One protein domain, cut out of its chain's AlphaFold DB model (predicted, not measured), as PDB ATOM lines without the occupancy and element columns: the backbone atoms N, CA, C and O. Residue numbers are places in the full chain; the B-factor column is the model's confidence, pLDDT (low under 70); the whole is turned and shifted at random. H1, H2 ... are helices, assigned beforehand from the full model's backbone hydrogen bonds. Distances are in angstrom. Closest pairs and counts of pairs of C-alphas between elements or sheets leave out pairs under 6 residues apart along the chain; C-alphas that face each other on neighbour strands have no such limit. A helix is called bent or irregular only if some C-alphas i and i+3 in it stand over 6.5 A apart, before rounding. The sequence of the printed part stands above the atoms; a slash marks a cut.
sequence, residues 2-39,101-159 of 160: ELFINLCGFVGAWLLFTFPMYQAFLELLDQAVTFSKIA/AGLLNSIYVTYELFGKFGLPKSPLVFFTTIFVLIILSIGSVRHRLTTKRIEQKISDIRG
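AT A GLANCE: This is residues 2 to 39 and 101 to 159 of the 160 residues of an uncharacterized protein of Enterococcus pallens ATCC BAA-351 (UniProt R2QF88). One long helix, H1, has the shorter H2 side by side with its first half, running the other way, and H3 crosses this pair on one side at a slant. At one end of the model two arms stick out and spread apart: the end of H1 with the residues after it, residues 30 to 39, and residues 146 to 159, which hold the short helix H4. The printed part has 97 residues with four named helices, in the order H1, H2, H3, H4, and no named strand; the class is all helix. The whole is loose, with a radius of gyration of the C-alphas of 17.9 A, and the C-alphas span 52 by 40 by 22 A, only just flat.

HOW THE PARTS SIT: The longest helix is H1, residues 2 to 36, which has a kink of 44 degrees near residue 30. H1 is neither bent nor irregular, but only just: C-alphas 17 and 20 are 6.2 A apart. H2, residues 101 to 116, touches H1, with 22 pairs of C-alphas within 8 A; the closest C-alphas are those of Phe 17 and Gly 102, 4.2 A apart. H1 touches H2 with residues 6 to 18 alone. H1 and H2 run opposite ways at a shallow tilt of 21 degrees. H3, residues 123 to 145, touches H1 at a steep tilt of 47 degrees, and the two run the same way. Their closest C-alphas are those of Thr 18 and Ser 137, 5.4 A apart; H1 touches H3 with residues 14 to 25 alone, and H3 touches H1 with residues 137 to 145 alone. H2 and H3 form a helical hairpin and only just touch, with 3 pairs of C-alphas within 8 A. The closest C-alphas of this hairpin are those of Ile 107 and Ile 130, 6.9 A apart; its helices run opposite ways at a steep tilt of 45 degrees. H2 touches H3 with residues 107 to 111 alone, and H3 touches H2 with residues 126 to 130 alone. The helix packing is mostly crossed, but only just: of the 3 touching pairs, 1 is at a shallow tilt. H4, residues 147 to 158, is close to H3 but not clearly touching it; their closest C-alphas are those of His 143 and Arg 149, 7.8 A apart. H3 and H4 run the same way at a steep tilt of 48 degrees. H4 is apart from H1 and from H2. Every O i to N i+4 pair is within hydrogen-bond range in H2, H3 and H4; in H1, 26 of 31 are.

IN THESE COORDINATES: H1 runs from Glu 2, with its C-alpha at (-10.762, -36.769, -17.914), to Ser 36, with its C-alpha at (18.122, -29.270, -58.002), and is 50.0 A long from first to last C-alpha. H3, Pro 123 to Leu 145, is 33.2 A long. H2, Ala 101 to Lys 116, is 22.7 A long. H4 runs from Thr 147 to Arg 158, whose C-alpha is at (30.443, -21.149, -30.625), and is 16.3 A long.

THE WHOLE: The two C-alphas farthest apart are those of Ile 38 and Gly 118, 55.3 A. Without the stretches that stand free, residues 30 to 39 and 146 to 159, the body has 73 residues, spans 43 by 26 by 19 A and has a radius of gyration of 13.4 A. Residues 40 to 100 are cut out and not printed, and C-alphas 39 and 101 are 31.6 A apart across the cut, which lies in the link from H1 to H2. Of the links that are printed whole, H2 to H3 is short and H3 to H4 is tight. The mean pLDDT of the printed part is 88.0; residues 30 to 39 and residue 148 are under 70.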
ATOM      1  N   GLU A   2     -10.265 -36.799 -16.524       91.12
ATOM      2  CA  GLU A   2     -10.762 -36.769 -17.914       91.12
ATOM      3  C   GLU A   2     -10.240 -35.604 -18.765       91.12
ATOM      4  O   GLU A   2      -9.812 -35.819 -19.895       91.12
ATOM      5  N   LEU A   3     -10.213 -34.380 -18.216       91.06
ATOM      6  CA  LEU A   3      -9.653 -33.206 -18.903       91.06
ATOM      7  C   LEU A   3      -8.218 -33.465 -19.381       91.06
ATOM      8  O   LEU A   3      -7.900 -33.218 -20.539       91.06
ATOM      9  N   PHE A   4      -7.373 -34.007 -18.505       94.62
ATOM     10  CA  PHE A   4      -5.983 -34.318 -18.824       94.62
ATOM     11  C   PHE A   4      -5.874 -35.354 -19.950       94.62
ATOM     12  O   PHE A   4      -5.136 -35.141 -20.904       94.62
ATOM     13  N   ILE A   5      -6.661 -36.433 -19.889       95.75
ATOM     14  CA  ILE A   5      -6.665 -37.479 -20.925       95.75
ATOM     15  C   ILE A   5      -7.102 -36.908 -22.280       95.75
ATOM     16  O   ILE A   5      -6.449 -37.160 -23.292       95.75
ATOM     17  N   ASN A   6      -8.165 -36.097 -22.305       93.81
ATOM     18  CA  ASN A   6      -8.650 -35.459 -23.532       93.81
ATOM     19  C   ASN A   6      -7.606 -34.495 -24.121       93.81
ATOM     20  O   ASN A   6      -7.415 -34.471 -25.336       93.81
ATOM     21  N   LEU A   7      -6.896 -33.740 -23.273       94.56
ATOM     22  CA  LEU A   7      -5.801 -32.869 -23.706       94.56
ATOM     23  C   LEU A   7      -4.626 -33.667 -24.281       94.56
ATOM     24  O   LEU A   7      -4.117 -33.306 -25.339       94.56
ATOM     25  N   CYS A   8      -4.230 -34.772 -23.645       96.50
ATOM     26  CA  CYS A   8      -3.198 -35.665 -24.177       96.50
ATOM     27  C   CYS A   8      -3.594 -36.241 -25.543       96.50
ATOM     28  O   CYS A   8      -2.772 -36.252 -26.457       96.50
ATOM     29  N   GLY A   9      -4.852 -36.669 -25.705       95.75
ATOM     30  CA  GLY A   9      -5.377 -37.158 -26.983       95.75
ATOM     31  C   GLY A   9      -5.358 -36.087 -28.075       95.75
ATOM     32  O   GLY A   9      -4.882 -36.340 -29.181       95.75
ATOM     33  N   PHE A  10      -5.798 -34.869 -27.748       96.44
ATOM     34  CA  PHE A  10      -5.768 -33.725 -28.659       96.44
ATOM     35  C   PHE A  10      -4.341 -33.370 -29.087       96.44
ATOM     36  O   PHE A  10      -4.051 -33.311 -30.282       96.44
ATOM     37  N   VAL A  11      -3.430 -33.188 -28.127       97.25
ATOM     38  CA  VAL A  11      -2.024 -32.875 -28.410       97.25
ATOM     39  C   VAL A  11      -1.384 -33.996 -29.226       97.25
ATOM     40  O   VAL A  11      -0.762 -33.722 -30.248       97.25
ATOM     41  N   GLY A  12      -1.580 -35.255 -28.830       97.25
ATOM     42  CA  GLY A  12      -1.054 -36.419 -29.540       97.25
ATOM     43  C   GLY A  12      -1.514 -36.480 -30.998       97.25
ATOM     44  O   GLY A  12      -0.688 -36.673 -31.889       97.25
ATOM     45  N   ALA A  13      -2.801 -36.241 -31.262       97.38
ATOM     46  CA  ALA A  13      -3.333 -36.224 -32.621       97.38
ATOM     47  C   ALA A  13      -2.672 -35.132 -33.481       97.38
ATOM     48  O   ALA A  13      -2.155 -35.427 -34.561       97.38
ATOM     49  N   TRP A  14      -2.581 -33.898 -32.975       97.81
ATOM     50  CA  TRP A  14      -1.965 -32.792 -33.718       97.81
ATOM     51  C   TRP A  14      -0.452 -32.964 -33.915       97.81
ATOM     52  O   TRP A  14       0.095 -32.532 -34.937       97.81
ATOM     53  N   LEU A  15       0.241 -33.643 -32.996       97.19
ATOM     54  CA  LEU A  15       1.641 -34.035 -33.181       97.19
ATOM     55  C   LEU A  15       1.803 -35.045 -34.329       97.19
ATOM     56  O   LEU A  15       2.740 -34.898 -35.116       97.19
ATOM     57  N   LEU A  16       0.873 -35.999 -34.476       97.12
ATOM     58  CA  LEU A  16       0.849 -36.962 -35.588       97.12
ATOM     59  C   LEU A  16       0.560 -36.313 -36.947       97.12
ATOM     60  O   LEU A  16       0.913 -36.877 -37.974       97.12
ATOM     61  N   PHE A  17      -0.038 -35.125 -36.989       97.00
ATOM     62  CA  PHE A  17      -0.071 -34.328 -38.217       97.00
ATOM     63  C   PHE A  17       1.251 -33.570 -38.427       97.00
ATOM     64  O   PHE A  17       1.850 -33.600 -39.501       97.00
ATOM     65  N   THR A  18       1.725 -32.897 -37.381       96.12
ATOM     66  CA  THR A  18       2.796 -31.896 -37.482       96.12
ATOM     67  C   THR A  18       4.173 -32.514 -37.740       96.12
ATOM     68  O   THR A  18       4.916 -32.051 -38.608       96.12
ATOM     69  N   PHE A  19       4.544 -33.548 -36.987       95.50
ATOM     70  CA  PHE A  19       5.900 -34.101 -37.026       95.50
ATOM     71  C   PHE A  19       6.186 -34.990 -38.238       95.50
ATOM     72  O   PHE A  19       7.295 -34.890 -38.755       95.50
ATOM     73  N   PRO A  20       5.231 -35.767 -38.774       95.81
ATOM     74  CA  PRO A  20       5.420 -36.440 -40.059       95.81
ATOM     75  C   PRO A  20       5.689 -35.470 -41.213       95.81
ATOM     76  O   PRO A  20       6.543 -35.749 -42.049       95.81
ATOM     77  N   MET A  21       5.062 -34.283 -41.224       92.81
ATOM     78  CA  MET A  21       5.436 -33.239 -42.188       92.81
ATOM     79  C   MET A  21       6.874 -32.761 -41.972       92.81
ATOM     80  O   MET A  21       7.632 -32.650 -42.930       92.81
ATOM     81  N   TYR A  22       7.265 -32.481 -40.726       92.25
ATOM     82  CA  TYR A  22       8.636 -32.070 -40.409       92.25
ATOM     83  C   TYR A  22       9.666 -33.124 -40.835       92.25
ATOM     84  O   TYR A  22      10.672 -32.779 -41.453       92.25
ATOM     85  N   GLN A  23       9.382 -34.397 -40.566       92.75
ATOM     86  CA  GLN A  23      10.225 -35.523 -40.947       92.75
ATOM     87  C   GLN A  23      10.342 -35.653 -42.469       92.75
ATOM     88  O   GLN A  23      11.449 -35.838 -42.974       92.75
ATOM     89  N   ALA A  24       9.239 -35.454 -43.204       91.81
ATOM     90  CA  ALA A  24       9.274 -35.377 -44.661       91.81
ATOM     91  C   ALA A  24      10.268 -34.307 -45.129       91.81
ATOM     92  O   ALA A  24      11.123 -34.585 -45.960       91.81
ATOM     93  N   PHE A  25      10.205 -33.092 -44.578       88.62
ATOM     94  CA  PHE A  25      11.134 -32.033 -44.972       88.62
ATOM     95  C   PHE A  25      12.590 -32.381 -44.673       88.62
ATOM     96  O   PHE A  25      13.432 -32.148 -45.534       88.62
ATOM     97  N   LEU A  26      12.895 -32.944 -43.501       87.50
ATOM     98  CA  LEU A  26      14.268 -33.326 -43.157       87.50
ATOM     99  C   LEU A  26      14.839 -34.352 -44.142       87.50
ATOM    100  O   LEU A  26      15.929 -34.158 -44.664       87.50
ATOM    101  N   GLU A  27      14.086 -35.412 -44.441       87.44
ATOM    102  CA  GLU A  27      14.568 -36.470 -45.333       87.44
ATOM    103  C   GLU A  27      14.644 -36.032 -46.801       87.44
ATOM    104  O   GLU A  27      15.493 -36.519 -47.552       87.44
ATOM    105  N   LEU A  28      13.749 -35.134 -47.221       84.88
ATOM    106  CA  LEU A  28      13.666 -34.680 -48.605       84.88
ATOM    107  C   LEU A  28      14.628 -33.524 -48.901       84.88
ATOM    108  O   LEU A  28      15.132 -33.459 -50.018       84.88
ATOM    109  N   LEU A  29      14.925 -32.632 -47.947       77.94
ATOM    110  CA  LEU A  29      15.856 -31.514 -48.162       77.94
ATOM    111  C   LEU A  29      17.264 -31.999 -48.527       77.94
ATOM    112  O   LEU A  29      17.847 -31.487 -49.485       77.94
ATOM    113  N   ASP A  30      17.765 -33.029 -47.843       69.12
ATOM    114  CA  ASP A  30      19.080 -33.623 -48.123       69.12
ATOM    115  C   ASP A  30      19.180 -34.152 -49.562       69.12
ATOM    116  O   ASP A  30      20.188 -33.993 -50.255       69.12
ATOM    117  N   GLN A  31      18.098 -34.756 -50.052       68.88
ATOM    118  CA  GLN A  31      18.035 -35.326 -51.395       68.88
ATOM    119  C   GLN A  31      17.732 -34.259 -52.465       68.88
ATOM    120  O   GLN A  31      18.262 -34.330 -53.575       68.88
ATOM    121  N   ALA A  32      16.947 -33.230 -52.134       67.50
ATOM    122  CA  ALA A  32      16.538 -32.163 -53.049       67.50
ATOM    123  C   ALA A  32      17.716 -31.312 -53.547       67.50
ATOM    124  O   ALA A  32      17.733 -30.928 -54.718       67.50
ATOM    125  N   VAL A  33      18.731 -31.067 -52.708       61.97
ATOM    126  CA  VAL A  33      19.950 -30.345 -53.123       61.97
ATOM    127  C   VAL A  33      20.647 -31.072 -54.277       61.97
ATOM    128  O   VAL A  33      21.082 -30.430 -55.234       61.97
ATOM    129  N   THR A  34      20.676 -32.405 -54.238       64.62
ATOM    130  CA  THR A  34      21.287 -33.238 -55.286       64.62
ATOM    131  C   THR A  34      20.512 -33.137 -56.601       64.62
ATOM    132  O   THR A  34      21.110 -32.952 -57.657       64.62
ATOM    133  N   PHE A  35      19.177 -33.168 -56.548       64.38
ATOM    134  CA  PHE A  35      18.331 -33.119 -57.747       64.38
ATOM    135  C   PHE A  35      18.165 -31.716 -58.343       64.38
ATOM    136  O   PHE A  35      18.010 -31.584 -59.557       64.38
ATOM    137  N   SER A  36      18.241 -30.658 -57.529       63.34
ATOM    138  CA  SER A  36      18.122 -29.270 -58.002       63.34
ATOM    139  C   SER A  36      19.198 -28.893 -59.027       63.34
ATOM    140  O   SER A  36      18.911 -28.177 -59.982       63.34
ATOM    141  N   LYS A  37      20.409 -29.448 -58.886       62.62
ATOM    142  CA  LYS A  37      21.527 -29.241 -59.819       62.62
ATOM    143  C   LYS A  37      21.321 -29.939 -61.166       62.62
ATOM    144  O   LYS A  37      21.879 -29.509 -62.164       62.62
ATOM    145  N   ILE A  38      20.516 -30.999 -61.191       61.44
ATOM    146  CA  ILE A  38      20.278 -31.849 -62.365       61.44
ATOM    147  C   ILE A  38      19.117 -31.301 -63.218       61.44
ATOM    148  O   ILE A  38      19.121 -31.416 -64.440       61.44
ATOM    149  N   ALA A  39      18.109 -30.688 -62.589       59.50
ATOM    150  CA  ALA A  39      16.846 -30.325 -63.242       59.50
ATOM    151  C   ALA A  39      16.841 -28.976 -64.000       59.50
ATOM    152  O   ALA A  39      15.833 -28.661 -64.639       59.50
ATOM    153  N   ALA A 101      -3.267 -38.991 -42.432       96.44
ATOM    154  CA  ALA A 101      -3.938 -39.771 -41.396       96.44
ATOM    155  C   ALA A 101      -3.964 -39.019 -40.052       96.44
ATOM    156  O   ALA A 101      -5.014 -38.927 -39.414       96.44
ATOM    157  N   GLY A 102      -2.839 -38.411 -39.660       97.44
ATOM    158  CA  GLY A 102      -2.747 -37.559 -38.472       97.44
ATOM    159  C   GLY A 102      -3.699 -36.361 -38.519       97.44
ATOM    160  O   GLY A 102      -4.346 -36.056 -37.516       97.44
ATOM    161  N   LEU A 103      -3.848 -35.714 -39.679       97.19
ATOM    162  CA  LEU A 103      -4.768 -34.591 -39.874       97.19
ATOM    163  C   LEU A 103      -6.228 -35.019 -39.715       97.19
ATOM    164  O   LEU A 103      -6.973 -34.383 -38.972       97.19
ATOM    165  N   LEU A 104      -6.631 -36.105 -40.379       96.94
ATOM    166  CA  LEU A 104      -7.997 -36.632 -40.285       96.94
ATOM    167  C   LEU A 104      -8.341 -37.018 -38.841       96.94
ATOM    168  O   LEU A 104      -9.402 -36.646 -38.340       96.94
ATOM    169  N   ASN A 105      -7.411 -37.677 -38.144       97.81
ATOM    170  CA  ASN A 105      -7.576 -38.008 -36.731       97.81
ATOM    171  C   ASN A 105      -7.661 -36.748 -35.851       97.81
ATOM    172  O   ASN A 105      -8.496 -36.667 -34.956       97.81
ATOM    173  N   SER A 106      -6.848 -35.727 -36.127       98.00
ATOM    174  CA  SER A 106      -6.877 -34.455 -35.392       98.00
ATOM    175  C   SER A 106      -8.208 -33.721 -35.546       98.00
ATOM    176  O   SER A 106      -8.726 -33.182 -34.567       98.00
ATOM    177  N   ILE A 107      -8.790 -33.724 -36.751       97.12
ATOM    178  CA  ILE A 107     -10.120 -33.156 -37.012       97.12
ATOM    179  C   ILE A 107     -11.176 -33.893 -36.180       97.12
ATOM    180  O   ILE A 107     -11.968 -33.244 -35.495       97.12
ATOM    181  N   TYR A 108     -11.146 -35.229 -36.186       96.81
ATOM    182  CA  TYR A 108     -12.054 -36.063 -35.396       96.81
ATOM    183  C   TYR A 108     -11.939 -35.786 -33.888       96.81
ATOM    184  O   TYR A 108     -12.931 -35.447 -33.243       96.81
ATOM    185  N   VAL A 109     -10.725 -35.839 -33.333       96.50
ATOM    186  CA  VAL A 109     -10.481 -35.607 -31.897       96.50
ATOM    187  C   VAL A 109     -10.882 -34.188 -31.488       96.50
ATOM    188  O   VAL A 109     -11.451 -33.987 -30.416       96.50
ATOM    189  N   THR A 110     -10.641 -33.191 -32.345       95.62
ATOM    190  CA  THR A 110     -11.067 -31.807 -32.086       95.62
ATOM    191  C   THR A 110     -12.592 -31.696 -32.044       95.62
ATOM    192  O   THR A 110     -13.130 -31.009 -31.177       95.62
ATOM    193  N   TYR A 111     -13.301 -32.396 -32.935       94.94
ATOM    194  CA  TYR A 111     -14.765 -32.429 -32.941       94.94
ATOM    195  C   TYR A 111     -15.332 -33.074 -31.668       94.94
ATOM    196  O   TYR A 111     -16.235 -32.514 -31.040       94.94
ATOM    197  N   GLU A 112     -14.768 -34.201 -31.226       93.75
ATOM    198  CA  GLU A 112     -15.156 -34.819 -29.951       93.75
ATOM    199  C   GLU A 112     -14.908 -33.887 -28.762       93.75
ATOM    200  O   GLU A 112     -15.746 -33.782 -27.862       93.75
ATOM    201  N   LEU A 113     -13.779 -33.171 -28.765       93.62
ATOM    202  CA  LEU A 113     -13.417 -32.237 -27.704       93.62
ATOM    203  C   LEU A 113     -14.411 -31.068 -27.618       93.62
ATOM    204  O   LEU A 113     -14.833 -30.704 -26.519       93.62
ATOM    205  N   PHE A 114     -14.873 -30.548 -28.758       94.12
ATOM    206  CA  PHE A 114     -15.956 -29.559 -28.804       94.12
ATOM    207  C   PHE A 114     -17.244 -30.084 -28.163       94.12
ATOM    208  O   PHE A 114     -17.891 -29.367 -27.398       94.12
ATOM    209  N   GLY A 115     -17.591 -31.345 -28.435       89.31
ATOM    210  CA  GLY A 115     -18.745 -32.011 -27.835       89.31
ATOM    211  C   GLY A 115     -18.638 -32.148 -26.315       89.31
ATOM    212  O   GLY A 115     -19.596 -31.823 -25.614       89.31
ATOM    213  N   LYS A 116     -17.479 -32.584 -25.805       90.12
ATOM    214  CA  LYS A 116     -17.257 -32.837 -24.369       90.12
ATOM    215  C   LYS A 116     -17.226 -31.566 -23.519       90.12
ATOM    216  O   LYS A 116     -17.719 -31.583 -22.399       90.12
ATOM    217  N   PHE A 117     -16.668 -30.472 -24.039       89.12
ATOM    218  CA  PHE A 117     -16.552 -29.206 -23.301       89.12
ATOM    219  C   PHE A 117     -17.707 -28.229 -23.551       89.12
ATOM    220  O   PHE A 117     -17.655 -27.095 -23.082       89.12
ATOM    221  N   GLY A 118     -18.743 -28.642 -24.289       84.44
ATOM    222  CA  GLY A 118     -19.884 -27.775 -24.597       84.44
ATOM    223  C   GLY A 118     -19.507 -26.553 -25.440       84.44
ATOM    224  O   GLY A 118     -20.178 -25.526 -25.363       84.44
ATOM    225  N   LEU A 119     -18.431 -26.643 -26.231       86.44
ATOM    226  CA  LEU A 119     -18.010 -25.554 -27.109       86.44
ATOM    227  C   LEU A 119     -19.055 -25.318 -28.213       86.44
ATOM    228  O   LEU A 119     -19.786 -26.245 -28.587       86.44
ATOM    229  N   PRO A 120     -19.125 -24.098 -28.778       84.50
ATOM    230  CA  PRO A 120     -20.061 -23.794 -29.851       84.50
ATOM    231  C   PRO A 120     -19.900 -24.763 -31.026       84.50
ATOM    232  O   PRO A 120     -18.887 -24.755 -31.722       84.50
ATOM    233  N   LYS A 121     -20.939 -25.558 -31.305       77.62
ATOM    234  CA  LYS A 121     -20.992 -26.494 -32.448       77.62
ATOM    235  C   LYS A 121     -21.271 -25.795 -33.784       77.62
ATOM    236  O   LYS A 121     -21.672 -26.438 -34.750       77.62
ATOM    237  N   SER A 122     -21.100 -24.474 -33.834       90.19
ATOM    238  CA  SER A 122     -21.231 -23.715 -35.071       90.19
ATOM    239  C   SER A 122     -20.190 -24.226 -36.073       90.19
ATOM    240  O   SER A 122     -18.998 -24.217 -35.742       90.19
ATOM    241  N   PRO A 123     -20.598 -24.630 -37.292       91.25
ATOM    242  CA  PRO A 123     -19.664 -25.094 -38.313       91.25
ATOM    243  C   PRO A 123     -18.539 -24.089 -38.571       91.25
ATOM    244  O   PRO A 123     -17.385 -24.480 -38.712       91.25
ATOM    245  N   LEU A 124     -18.852 -22.787 -38.545       93.56
ATOM    246  CA  LEU A 124     -17.872 -21.718 -38.739       93.56
ATOM    247  C   LEU A 124     -16.770 -21.752 -37.676       93.56
ATOM    248  O   LEU A 124     -15.596 -21.791 -38.024       93.56
ATOM    249  N   VAL A 125     -17.132 -21.807 -36.389       93.00
ATOM    250  CA  VAL A 125     -16.156 -21.825 -35.282       93.00
ATOM    251  C   VAL A 125     -15.264 -23.060 -35.370       93.00
ATOM    252  O   VAL A 125     -14.047 -22.961 -35.185       93.00
ATOM    253  N   PHE A 126     -15.848 -24.214 -35.700       93.88
ATOM    254  CA  PHE A 126     -15.099 -25.452 -35.875       93.88
ATOM    255  C   PHE A 126     -14.092 -25.350 -37.027       93.88
ATOM    256  O   PHE A 126     -12.895 -25.552 -36.813       93.88
ATOM    257  N   PHE A 127     -14.535 -24.967 -38.230       94.75
ATOM    258  CA  PHE A 127     -13.644 -24.843 -39.388       94.75
ATOM    259  C   PHE A 127     -12.568 -23.773 -39.187       94.75
ATOM    260  O   PHE A 127     -11.415 -24.007 -39.547       94.75
ATOM    261  N   THR A 128     -12.894 -22.639 -38.556       95.50
ATOM    262  CA  THR A 128     -11.899 -21.620 -38.192       95.50
ATOM    263  C   THR A 128     -10.861 -22.179 -37.220       95.50
ATOM    264  O   THR A 128      -9.669 -21.969 -37.425       95.50
ATOM    265  N   THR A 129     -11.281 -22.942 -36.207       94.94
ATOM    266  CA  THR A 129     -10.362 -23.567 -35.240       94.94
ATOM    267  C   THR A 129      -9.412 -24.545 -35.928       94.94
ATOM    268  O   THR A 129      -8.198 -24.452 -35.746       94.94
ATOM    269  N   ILE A 130      -9.938 -25.437 -36.774       96.62
ATOM    270  CA  ILE A 130      -9.123 -26.375 -37.560       96.62
ATOM    271  C   ILE A 130      -8.132 -25.624 -38.453       96.62
ATOM    272  O   ILE A 130      -6.952 -25.968 -38.488       96.62
ATOM    273  N   PHE A 131      -8.582 -24.574 -39.141       96.75
ATOM    274  CA  PHE A 131      -7.730 -23.782 -40.024       96.75
ATOM    275  C   PHE A 131      -6.580 -23.100 -39.268       96.75
ATOM    276  O   PHE A 131      -5.429 -23.170 -39.702       96.75
ATOM    277  N   VAL A 132      -6.866 -22.507 -38.104       97.25
ATOM    278  CA  VAL A 132      -5.846 -21.906 -37.232       97.25
ATOM    279  C   VAL A 132      -4.834 -22.956 -36.772       97.25
ATOM    280  O   VAL A 132      -3.632 -22.717 -36.863       97.25
ATOM    281  N   LEU A 133      -5.289 -24.134 -36.336       97.25
ATOM    282  CA  LEU A 133      -4.400 -25.208 -35.885       97.25
ATOM    283  C   LEU A 133      -3.509 -25.735 -37.019       97.25
ATOM    284  O   LEU A 133      -2.313 -25.922 -36.808       97.25
ATOM    285  N   ILE A 134      -4.037 -25.869 -38.239       96.88
ATOM    286  CA  ILE A 134      -3.238 -26.222 -39.423       96.88
ATOM    287  C   ILE A 134      -2.158 -25.166 -39.689       96.88
ATOM    288  O   ILE A 134      -0.997 -25.523 -39.908       96.88
ATOM    289  N   ILE A 135      -2.509 -23.875 -39.645       96.56
ATOM    290  CA  ILE A 135      -1.542 -22.782 -39.823       96.56
ATOM    291  C   ILE A 135      -0.454 -22.842 -38.752       96.56
ATOM    292  O   ILE A 135       0.725 -22.728 -39.087       96.56
ATOM    293  N   LEU A 136      -0.821 -23.051 -37.486       96.50
ATOM    294  CA  LEU A 136       0.135 -23.165 -36.383       96.50
ATOM    295  C   LEU A 136       1.060 -24.373 -36.565       96.50
ATOM    296  O   LEU A 136       2.276 -24.236 -36.422       96.50
ATOM    297  N   SER A 137       0.520 -25.531 -36.954       95.69
ATOM    298  CA  SER A 137       1.303 -26.729 -37.263       95.69
ATOM    299  C   SER A 137       2.301 -26.468 -38.390       95.69
ATOM    300  O   SER A 137       3.504 -26.648 -38.190       95.69
ATOM    301  N   ILE A 138       1.848 -25.970 -39.545       93.62
ATOM    302  CA  ILE A 138       2.722 -25.670 -40.693       93.62
ATOM    303  C   ILE A 138       3.751 -24.591 -40.328       93.62
ATOM    304  O   ILE A 138       4.931 -24.724 -40.654       93.62
ATOM    305  N   GLY A 139       3.331 -23.539 -39.620       92.44
ATOM    306  CA  GLY A 139       4.205 -22.476 -39.131       92.44
ATOM    307  C   GLY A 139       5.300 -23.010 -38.211       92.44
ATOM    308  O   GLY A 139       6.469 -22.670 -38.389       92.44
ATOM    309  N   SER A 140       4.957 -23.922 -37.297       92.75
ATOM    310  CA  SER A 140       5.919 -24.563 -36.395       92.75
ATOM    311  C   SER A 140       6.957 -25.403 -37.148       92.75
ATOM    312  O   SER A 140       8.141 -25.364 -36.810       92.75
ATOM    313  N   VAL A 141       6.541 -26.109 -38.207       92.12
ATOM    314  CA  VAL A 141       7.435 -26.883 -39.080       92.12
ATOM    315  C   VAL A 141       8.374 -25.946 -39.836       92.12
ATOM    316  O   VAL A 141       9.591 -26.118 -39.780       92.12
ATOM    317  N   ARG A 142       7.841 -24.895 -40.470       88.75
ATOM    318  CA  ARG A 142       8.642 -23.901 -41.208       88.75
ATOM    319  C   ARG A 142       9.657 -23.189 -40.318       88.75
ATOM    320  O   ARG A 142      10.814 -23.041 -40.707       88.75
ATOM    321  N   HIS A 143       9.250 -22.794 -39.115       87.06
ATOM    322  CA  HIS A 143      10.145 -22.189 -38.133       87.06
ATOM    323  C   HIS A 143      11.310 -23.128 -37.780       87.06
ATOM    324  O   HIS A 143      12.461 -22.701 -37.720       87.06
ATOM    325  N   ARG A 144      11.041 -24.430 -37.614       86.81
ATOM    326  CA  ARG A 144      12.082 -25.424 -37.301       86.81
ATOM    327  C   ARG A 144      13.072 -25.656 -38.441       86.81
ATOM    328  O   ARG A 144      14.212 -25.987 -38.129       86.81
ATOM    329  N   LEU A 145      12.640 -25.475 -39.689       83.88
ATOM    330  CA  LEU A 145      13.440 -25.651 -40.910       83.88
ATOM    331  C   LEU A 145      14.220 -24.398 -41.330       83.88
ATOM    332  O   LEU A 145      15.018 -24.459 -42.258       83.88
ATOM    333  N   THR A 146      13.983 -23.247 -40.697       81.62
ATOM    334  CA  THR A 146      14.624 -21.993 -41.108       81.62
ATOM    335  C   THR A 146      16.115 -22.012 -40.766       81.62
ATOM    336  O   THR A 146      16.478 -22.181 -39.602       81.62
ATOM    337  N   THR A 147      16.979 -21.761 -41.758       71.12
ATOM    338  CA  THR A 147      18.449 -21.744 -41.618       71.12
ATOM    339  C   THR A 147      18.929 -20.795 -40.523       71.12
ATOM    340  O   THR A 147      19.829 -21.152 -39.772       71.12
ATOM    341  N   LYS A 148      18.238 -19.663 -40.320       69.44
ATOM    342  CA  LYS A 148      18.507 -18.715 -39.225       69.44
ATOM    343  C   LYS A 148      18.530 -19.371 -37.844       69.44
ATOM    344  O   LYS A 148      19.328 -18.983 -37.007       69.44
ATOM    345  N   ARG A 149      17.686 -20.379 -37.598       74.38
ATOM    346  CA  ARG A 149      17.685 -21.125 -36.331       74.38
ATOM    347  C   ARG A 149      18.950 -21.971 -36.183       74.38
ATOM    348  O   ARG A 149      19.452 -22.126 -35.076       74.38
ATOM    349  N   ILE A 150      19.409 -22.573 -37.278       76.81
ATOM    350  CA  ILE A 150      20.635 -23.376 -37.297       76.81
ATOM    351  C   ILE A 150      21.835 -22.453 -37.084       76.81
ATOM    352  O   ILE A 150      22.649 -22.736 -36.219       76.81
ATOM    353  N   GLU A 151      21.894 -21.325 -37.791       77.19
ATOM    354  CA  GLU A 151      22.935 -20.300 -37.642       77.19
ATOM    355  C   GLU A 151      22.976 -19.715 -36.225       77.19
ATOM    356  O   GLU A 151      24.043 -19.684 -35.625       77.19
ATOM    357  N   GLN A 152      21.825 -19.353 -35.644       76.69
ATOM    358  CA  GLN A 152      21.731 -18.896 -34.251       76.69
ATOM    359  C   GLN A 152      22.238 -19.953 -33.272       76.69
ATOM    360  O   GLN A 152      23.076 -19.657 -32.434       76.69
ATOM    361  N   LYS A 153      21.814 -21.212 -33.425       77.12
ATOM    362  CA  LYS A 153      22.325 -22.302 -32.584       77.12
ATOM    363  C   LYS A 153      23.824 -22.526 -32.753       77.12
ATOM    364  O   LYS A 153      24.478 -22.922 -31.798       77.12
ATOM    365  N   ILE A 154      24.357 -22.337 -33.958       82.75
ATOM    366  CA  ILE A 154      25.795 -22.425 -34.206       82.75
ATOM    367  C   ILE A 154      26.518 -21.269 -33.499       82.75
ATOM    368  O   ILE A 154      27.535 -21.544 -32.872       82.75
ATOM    369  N   SER A 155      25.986 -20.041 -33.539       82.94
ATOM    370  CA  SER A 155      26.490 -18.879 -32.778       82.94
ATOM    371  C   SER A 155      26.501 -19.165 -31.276       82.94
ATOM    372  O   SER A 155      27.556 -19.121 -30.651       82.94
ATOM    373  N   ASP A 156      25.362 -19.613 -30.732       84.25
ATOM    374  CA  ASP A 156      25.198 -19.943 -29.311       84.25
ATOM    375  C   ASP A 156      26.191 -21.029 -28.856       84.25
ATOM    376  O   ASP A 156      26.762 -20.947 -27.771       84.25
ATOM    377  N   ILE A 157      26.411 -22.065 -29.682       84.12
ATOM    378  CA  ILE A 157      27.371 -23.147 -29.396       84.12
ATOM    379  C   ILE A 157      28.820 -22.653 -29.504       84.12
ATOM    380  O   ILE A 157      29.683 -23.134 -28.769       84.12
ATOM    381  N   ARG A 158      29.106 -21.729 -30.428       85.19
ATOM    382  CA  ARG A 158      30.443 -21.149 -30.625       85.19
ATOM    383  C   ARG A 158      30.772 -20.041 -29.623       85.19
ATOM    384  O   ARG A 158      31.944 -19.700 -29.504       85.19
ATOM    385  N   GLY A 159      29.783 -19.553 -28.872       71.69
ATOM    386  CA  GLY A 159      29.950 -18.474 -27.900       71.69
ATOM    387  C   GLY A 159      30.115 -17.093 -28.540       71.69
ATOM    388  O   GLY A 159      30.756 -16.237 -27.933       71.69
TER     389      GLY A 159